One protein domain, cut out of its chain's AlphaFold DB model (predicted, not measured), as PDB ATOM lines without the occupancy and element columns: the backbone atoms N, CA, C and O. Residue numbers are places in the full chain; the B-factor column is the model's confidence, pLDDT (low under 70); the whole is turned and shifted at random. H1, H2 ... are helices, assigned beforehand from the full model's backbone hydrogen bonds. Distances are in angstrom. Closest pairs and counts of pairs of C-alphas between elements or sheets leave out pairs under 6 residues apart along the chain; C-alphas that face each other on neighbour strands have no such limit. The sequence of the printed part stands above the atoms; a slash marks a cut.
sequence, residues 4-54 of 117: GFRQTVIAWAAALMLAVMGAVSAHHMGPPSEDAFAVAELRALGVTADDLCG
ATOM      1  N   GLY A   4     -31.627  24.476 -15.894       82.00
ATOM      2  CA  GLY A   4     -31.005  25.650 -16.516       82.00
ATOM      3  C   GLY A   4     -30.152  25.331 -17.751       82.00
ATOM      4  O   GLY A   4     -30.157  26.093 -18.717       82.00
ATOM      5  N   PHE A   5     -29.481  24.174 -17.787       87.62
ATOM      6  CA  PHE A   5     -28.727  23.751 -18.972       87.62
ATOM      7  C   PHE A   5     -29.656  23.404 -20.144       87.62
ATOM      8  O   PHE A   5     -29.401  23.776 -21.284       87.62
ATOM      9  N   ARG A   6     -30.793  22.747 -19.880       87.38
ATOM     10  CA  ARG A   6     -31.785  22.469 -20.935       87.38
ATOM     11  C   ARG A   6     -32.389  23.757 -21.493       87.38
ATOM     12  O   ARG A   6     -32.561  23.874 -22.699       87.38
ATOM     13  N   GLN A   7     -32.685  24.722 -20.628       89.25
ATOM     14  CA  GLN A   7     -33.323  25.976 -21.024       89.25
ATOM     15  C   GLN A   7     -32.393  26.869 -21.858       89.25
ATOM     16  O   GLN A   7     -32.832  27.456 -22.842       89.25
ATOM     17  N   THR A   8     -31.099  26.900 -21.529       92.06
ATOM     18  CA  THR A   8     -30.083  27.610 -22.326       92.06
ATOM     19  C   THR A   8     -29.871  26.972 -23.696       92.06
ATOM     20  O   THR A   8     -29.832  27.688 -24.693       92.06
ATOM     21  N   VAL A   9     -29.820  25.639 -23.780       94.12
ATOM     22  CA  VAL A   9     -29.718  24.926 -25.067       94.12
ATOM     23  C   VAL A   9     -30.933  25.201 -25.959       94.12
ATOM     24  O   VAL A   9     -30.768  25.475 -27.145       94.12
ATOM     25  N   ILE A  10     -32.146  25.183 -25.398       94.62
ATOM     26  CA  ILE A  10     -33.372  25.484 -26.154       94.62
ATOM     27  C   ILE A  10     -33.373  26.939 -26.639       94.62
ATOM     28  O   ILE A  10     -33.711  27.189 -27.792       94.62
ATOM     29  N   ALA A  11     -32.965  27.892 -25.796       94.44
ATOM     30  CA  ALA A  11     -32.895  29.302 -26.175       94.44
ATOM     31  C   ALA A  11     -31.920  29.536 -27.339       94.44
ATOM     32  O   ALA A  11     -32.256  30.233 -28.295       94.44
ATOM     33  N   TRP A  12     -30.747  28.900 -27.303       96.94
ATOM     34  CA  TRP A  12     -29.772  28.970 -28.393       96.94
ATOM     35  C   TRP A  12     -30.275  28.310 -29.676       96.94
ATOM     36  O   TRP A  12     -30.130  28.883 -30.754       96.94
ATOM     37  N   ALA A  13     -30.910  27.142 -29.574       95.62
ATOM     38  CA  ALA A  13     -31.500  26.472 -30.728       95.62
ATOM     39  C   ALA A  13     -32.607  27.321 -31.377       95.62
ATOM     40  O   ALA A  13     -32.654  27.438 -32.602       95.62
ATOM     41  N   ALA A  14     -33.455  27.963 -30.568       95.19
ATOM     42  CA  ALA A  14     -34.496  28.864 -31.048       95.19
ATOM     43  C   ALA A  14     -33.906  30.115 -31.714       95.19
ATOM     44  O   ALA A  14     -34.346  30.480 -32.800       95.19
ATOM     45  N   ALA A  15     -32.884  30.733 -31.113       95.56
ATOM     46  CA  ALA A  15     -32.202  31.892 -31.686       95.56
ATOM     47  C   ALA A  15     -31.555  31.565 -33.043       95.56
ATOM     48  O   ALA A  15     -31.700  32.328 -33.997       95.56
ATOM     49  N   LEU A  16     -30.901  30.404 -33.152       96.31
ATOM     50  CA  LEU A  16     -30.313  29.932 -34.406       96.31
ATOM     51  C   LEU A  16     -31.378  29.657 -35.471       96.31
ATOM     52  O   LEU A  16     -31.218  30.089 -36.609       96.31
ATOM     53  N   MET A  17     -32.483  28.995 -35.111       95.12
ATOM     54  CA  MET A  17     -33.600  28.807 -36.042       95.12
ATOM     55  C   MET A  17     -34.172  30.142 -36.518       95.12
ATOM     56  O   MET A  17     -34.415  30.298 -37.713       95.12
ATOM     57  N   LEU A  18     -34.358  31.109 -35.614       92.75
ATOM     58  CA  LEU A  18     -34.880  32.428 -35.968       92.75
ATOM     59  C   LEU A  18     -33.953  33.144 -36.958       92.75
ATOM     60  O   LEU A  18     -34.425  33.700 -37.946       92.75
ATOM     61  N   ALA A  19     -32.640  33.092 -36.720       93.06
ATOM     62  CA  ALA A  19     -31.642  33.705 -37.593       93.06
ATOM     63  C   ALA A  19     -31.640  33.075 -38.996       93.06
ATOM     64  O   ALA A  19     -31.659  33.791 -39.997       93.06
ATOM     65  N   VAL A  20     -31.675  31.740 -39.076       93.56
ATOM     66  CA  VAL A  20     -31.700  31.017 -40.357       93.56
ATOM     67  C   VAL A  20     -32.990  31.306 -41.122       93.56
ATOM     68  O   VAL A  20     -32.934  31.651 -42.301       93.56
ATOM     69  N   MET A  21     -34.152  31.225 -40.467       87.06
ATOM     70  CA  MET A  21     -35.426  31.481 -41.145       87.06
ATOM     71  C   MET A  21     -35.607  32.947 -41.530       87.06
ATOM     72  O   MET A  21     -36.198  33.220 -42.571       87.06
ATOM     73  N   GLY A  22     -35.046  33.885 -40.764       85.19
ATOM     74  CA  GLY A  22     -34.992  35.294 -41.149       85.19
ATOM     75  C   GLY A  22     -34.229  35.502 -42.459       85.19
ATOM     76  O   GLY A  22     -34.736  36.159 -43.366       85.19
ATOM     77  N   ALA A  23     -33.055  34.879 -42.602       81.38
ATOM     78  CA  ALA A  23     -32.264  34.954 -43.832       81.38
ATOM     79  C   ALA A  23     -32.977  34.304 -45.032       81.38
ATOM     80  O   ALA A  23     -33.009  34.881 -46.118       81.38
ATOM     81  N   VAL A  24     -33.598  33.136 -44.835       85.12
ATOM     82  CA  VAL A  24     -34.377  32.447 -45.881       85.12
ATOM     83  C   VAL A  24     -35.595  33.273 -46.300       85.12
ATOM     84  O   VAL A  24     -35.853  33.425 -47.491       85.12
ATOM     85  N   SER A  25     -36.318  33.863 -45.345       75.12
ATOM     86  CA  SER A  25     -37.454  34.736 -45.649       75.12
ATOM     87  C   SER A  25     -37.020  35.971 -46.431       75.12
ATOM     88  O   SER A  25     -37.694  36.343 -47.387       75.12
ATOM     89  N   ALA A  26     -35.894  36.591 -46.066       73.62
ATOM     90  CA  ALA A  26     -35.350  37.725 -46.807       73.62
ATOM     91  C   ALA A  26     -34.950  37.327 -48.236       73.62
ATOM     92  O   ALA A  26     -35.178  38.083 -49.173       73.62
ATOM     93  N   HIS A  27     -34.415  36.116 -48.415       72.81
ATOM     94  CA  HIS A  27     -34.069  35.592 -49.732       72.81
ATOM     95  C   HIS A  27     -35.302  35.367 -50.619       72.81
ATOM     96  O   HIS A  27     -35.282  35.719 -51.793       72.81
ATOM     97  N   HIS A  28     -36.397  34.848 -50.055       74.75
ATOM     98  CA  HIS A  28     -37.658  34.654 -50.782       74.75
ATOM     99  C   HIS A  28     -38.470  35.937 -51.002       74.75
ATOM    100  O   HIS A  28     -39.337  35.955 -51.870       74.75
ATOM    101  N   MET A  29     -38.207  36.997 -50.233       70.25
ATOM    102  CA  MET A  29     -38.759  38.337 -50.467       70.25
ATOM    103  C   MET A  29     -37.880  39.187 -51.394       70.25
ATOM    104  O   MET A  29     -38.237  40.324 -51.699       70.25
ATOM    105  N   GLY A  30     -36.736  38.653 -51.834       64.56
ATOM    106  CA  GLY A  30     -35.901  39.291 -52.838       64.56
ATOM    107  C   GLY A  30     -36.655  39.405 -54.165       64.56
ATOM    108  O   GLY A  30     -37.374  38.474 -54.540       64.56
ATOM    109  N   PRO A  31     -36.519  40.537 -54.873       55.59
ATOM    110  CA  PRO A  31     -37.195  40.718 -56.143       55.59
ATOM    111  C   PRO A  31     -36.658  39.687 -57.164       55.59
ATOM    112  O   PRO A  31     -35.486  39.294 -57.070       55.59
ATOM    113  N   PRO A  32     -37.498  39.178 -58.087       60.59
ATOM    114  CA  PRO A  32     -37.100  38.166 -59.066       60.59
ATOM    115  C   PRO A  32     -35.860  38.611 -59.857       60.59
ATOM    116  O   PRO A  32     -35.560  39.795 -59.968       60.59
ATOM    117  N   SER A  33     -35.089  37.668 -60.406       63.56
ATOM    118  CA  SER A  33     -33.762  37.943 -60.994       63.56
ATOM    119  C   SER A  33     -33.745  38.996 -62.111       63.56
ATOM    120  O   SER A  33     -32.703  39.587 -62.377       63.56
ATOM    121  N   GLU A  34     -34.884  39.230 -62.760       60.47
ATOM    122  CA  GLU A  34     -35.091  40.314 -63.727       60.47
ATOM    123  C   GLU A  34     -35.110  41.705 -63.066       60.47
ATOM    124  O   GLU A  34     -34.474  42.636 -63.554       60.47
ATOM    125  N   ASP A  35     -35.705  41.822 -61.883       56.59
ATOM    126  CA  ASP A  35     -35.712  43.041 -61.074       56.59
ATOM    127  C   ASP A  35     -34.365  43.267 -60.362       56.59
ATOM    128  O   ASP A  35     -33.988  44.403 -60.075       56.59
ATOM    129  N   ALA A  36     -33.580  42.210 -60.123       60.91
ATOM    130  CA  ALA A  36     -32.211  42.345 -59.614       60.91
ATOM    131  C   ALA A  36     -31.300  43.110 -60.597       60.91
ATOM    132  O   ALA A  36     -30.407  43.844 -60.163       60.91
ATOM    133  N   PHE A  37     -31.553  42.992 -61.907       61.69
ATOM    134  CA  PHE A  37     -30.891  43.813 -62.925       61.69
ATOM    135  C   PHE A  37     -31.328  45.275 -62.851       61.69
ATOM    136  O   PHE A  37     -30.468  46.150 -62.897       61.69
ATOM    137  N   ALA A  38     -32.620  45.548 -62.648       62.84
ATOM    138  CA  ALA A  38     -33.118  46.913 -62.475       62.84
ATOM    139  C   ALA A  38     -32.507  47.591 -61.233       62.84
ATOM    140  O   ALA A  38     -32.117  48.754 -61.282       62.84
ATOM    141  N   VAL A  39     -32.332  46.854 -60.131       65.06
ATOM    142  CA  VAL A  39     -31.652  47.360 -58.924       65.06
ATOM    143  C   VAL A  39     -30.162  47.628 -59.182       65.06
ATOM    144  O   VAL A  39     -29.621  48.626 -58.703       65.06
ATOM    145  N   ALA A  40     -29.484  46.773 -59.952       67.12
ATOM    146  CA  ALA A  40     -28.093  46.996 -60.346       67.12
ATOM    147  C   ALA A  40     -27.937  48.201 -61.294       67.12
ATOM    148  O   ALA A  40     -26.988  48.972 -61.148       67.12
ATOM    149  N   GLU A  41     -28.880  48.394 -62.215       68.00
ATOM    150  CA  GLU A  41     -28.934  49.534 -63.131       68.00
ATOM    151  C   GLU A  41     -29.177  50.848 -62.377       68.00
ATOM    152  O   GLU A  41     -28.435  51.811 -62.564       68.00
ATOM    153  N   LEU A  42     -30.123  50.867 -61.433       67.31
ATOM    154  CA  LEU A  42     -30.361  52.011 -60.543       67.31
ATOM    155  C   LEU A  42     -29.104  52.383 -59.747       67.31
ATOM    156  O   LEU A  42     -28.760  53.560 -59.633       67.31
ATOM    157  N   ARG A  43     -28.355  51.382 -59.271       71.44
ATOM    158  CA  ARG A  43     -27.084  51.602 -58.572       71.44
ATOM    159  C   ARG A  43     -25.990  52.139 -59.498       71.44
ATOM    160  O   ARG A  43     -25.194  52.972 -59.073       71.44
ATOM    161  N   ALA A  44     -25.951  51.696 -60.756       73.38
ATOM    162  CA  ALA A  44     -25.032  52.213 -61.773       73.38
ATOM    163  C   ALA A  44     -25.360  53.661 -62.182       73.38
ATOM    164  O   ALA A  44     -24.454  54.427 -62.503       73.38
ATOM    165  N   LEU A  45     -26.634  54.054 -62.099       76.69
ATOM    166  CA  LEU A  45     -27.108  55.431 -62.271       76.69
ATOM    167  C   LEU A  45     -26.843  56.324 -61.043       76.69
ATOM    168  O   LEU A  45     -27.179  57.506 -61.063       76.69
ATOM    169  N   GLY A  46     -26.221  55.783 -59.989       74.50
ATOM    170  CA  GLY A  46     -25.863  56.520 -58.778       74.50
ATOM    171  C   GLY A  46     -26.995  56.658 -57.762       74.50
ATOM    172  O   GLY A  46     -26.823  57.384 -56.788       74.50
ATOM    173  N   VAL A  47     -28.123  55.964 -57.955       70.00
ATOM    174  CA  VAL A  47     -29.222  55.928 -56.982       70.00
ATOM    175  C   VAL A  47     -28.839  54.983 -55.846       70.00
ATOM    176  O   VAL A  47     -28.558  53.798 -56.057       70.00
ATOM    177  N   THR A  48     -28.801  55.508 -54.628       70.00
ATOM    178  CA  THR A  48     -28.491  54.753 -53.414       70.00
ATOM    179  C   THR A  48     -29.765  54.289 -52.711       70.00
ATOM    180  O   THR A  48     -30.863  54.775 -52.974       70.00
ATOM    181  N   ALA A  49     -29.641  53.321 -51.797       63.12
ATOM    182  CA  ALA A  49     -30.782  52.878 -50.994       63.12
ATOM    183  C   ALA A  49     -31.351  54.018 -50.130       63.12
ATOM    184  O   ALA A  49     -32.556  54.051 -49.898       63.12
ATOM    185  N   ASP A  50     -30.518  54.978 -49.718       62.47
ATOM    186  CA  ASP A  50     -30.942  56.164 -48.969       62.47
ATOM    187  C   ASP A  50     -31.794  57.121 -49.819       62.47
ATOM    188  O   ASP A  50     -32.690  57.775 -49.289       62.47
ATOM    189  N   ASP A  51     -31.594  57.151 -51.140       63.06
ATOM    190  CA  ASP A  51     -32.434  57.935 -52.058       63.06
ATOM    191  C   ASP A  51     -33.841  57.329 -52.215       63.06
ATOM    192  O   ASP A  51     -34.796  58.034 -52.540       63.06
ATOM    193  N   LEU A  52     -33.975  56.019 -51.975       61.00
ATOM    194  CA  LEU A  52     -35.240  55.283 -52.074       61.00
ATOM    195  C   LEU A  52     -35.964  55.183 -50.729       61.00
ATOM    196  O   LEU A  52     -37.188  55.298 -50.667       61.00
ATOM    197  N   CYS A  53     -35.219  54.929 -49.654       63.72
ATOM    198  CA  CYS A  53     -35.759  54.641 -48.328       63.72
ATOM    199  C   CYS A  53     -35.666  55.828 -47.360       63.72
ATOM    200  O   CYS A  53     -36.282  55.776 -46.296       63.72
ATOM    201  N   GLY A  54     -34.952  56.896 -47.726       56.94
ATOM    202  CA  GLY A  54     -34.654  58.018 -46.843       56.94
ATOM    203  C   GLY A  54     -33.621  57.659 -45.762       56.94
ATOM    204  O   GLY A  54     -33.390  56.481 -45.481       56.94
TER     205      GLY A  54
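This is residues 4 to 54 of the 117 residues of an uncharacterized protein of Vannielia litorea (UniProt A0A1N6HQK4). What shape does the backbone take? It is an open hook: one long helix, H1, makes a free arm, and after residue 28 the backbone turns a corner into the shorter H2, then turns again into the small H3, with no two helices packed together. What is it made of? The printed part has 51 residues with three named helices, H1, H2 and H3 in chain order, and no named strand; its class is all helix. How large is it? It is extended, with a radius of gyration of the C-alphas of 18.0 A, and the C-alphas span 55 by 24 by 13 A, the arm H1 making most of the length.

Where is the longest helix? H1 holds residues 4 to 28 and is 36.0 A long, from C-alpha 4 at (-31.005, 25.650, -16.516) to C-alpha 28 at (-37.658, 34.654, -50.782). Which helices follow? H2 holds residues 33 to 44 and is 16.7 A long. H3 holds residues 49 to 53, is 5.9 A long and ends with C-alpha 53 at (-35.759, 54.641, -48.328).

Does H1 touch another helix? H1 and H2 are apart, and H1 and H3 are apart, with no C-alpha of the one within 8 A of the other. How do H2 and H3 stand? They too are apart, with no C-alpha of the one within 8 A of the other. What do the backbones show? In H1 and H3 every O i to N i+4 pair is within hydrogen-bond range; in H2 it is 6 of 8.

How far does it reach? The two C-alphas farthest apart, those of Gly 4 and Leu 45, are 54.7 A apart. Are there cuts or long links? The printed part has no cut, and the links H1 to H2 and H2 to H3, four residues each, are tight. Where is confidence low? The mean pLDDT of the printed part is 76.5, and residues 30 to 42 and 49 to 54 are under 70.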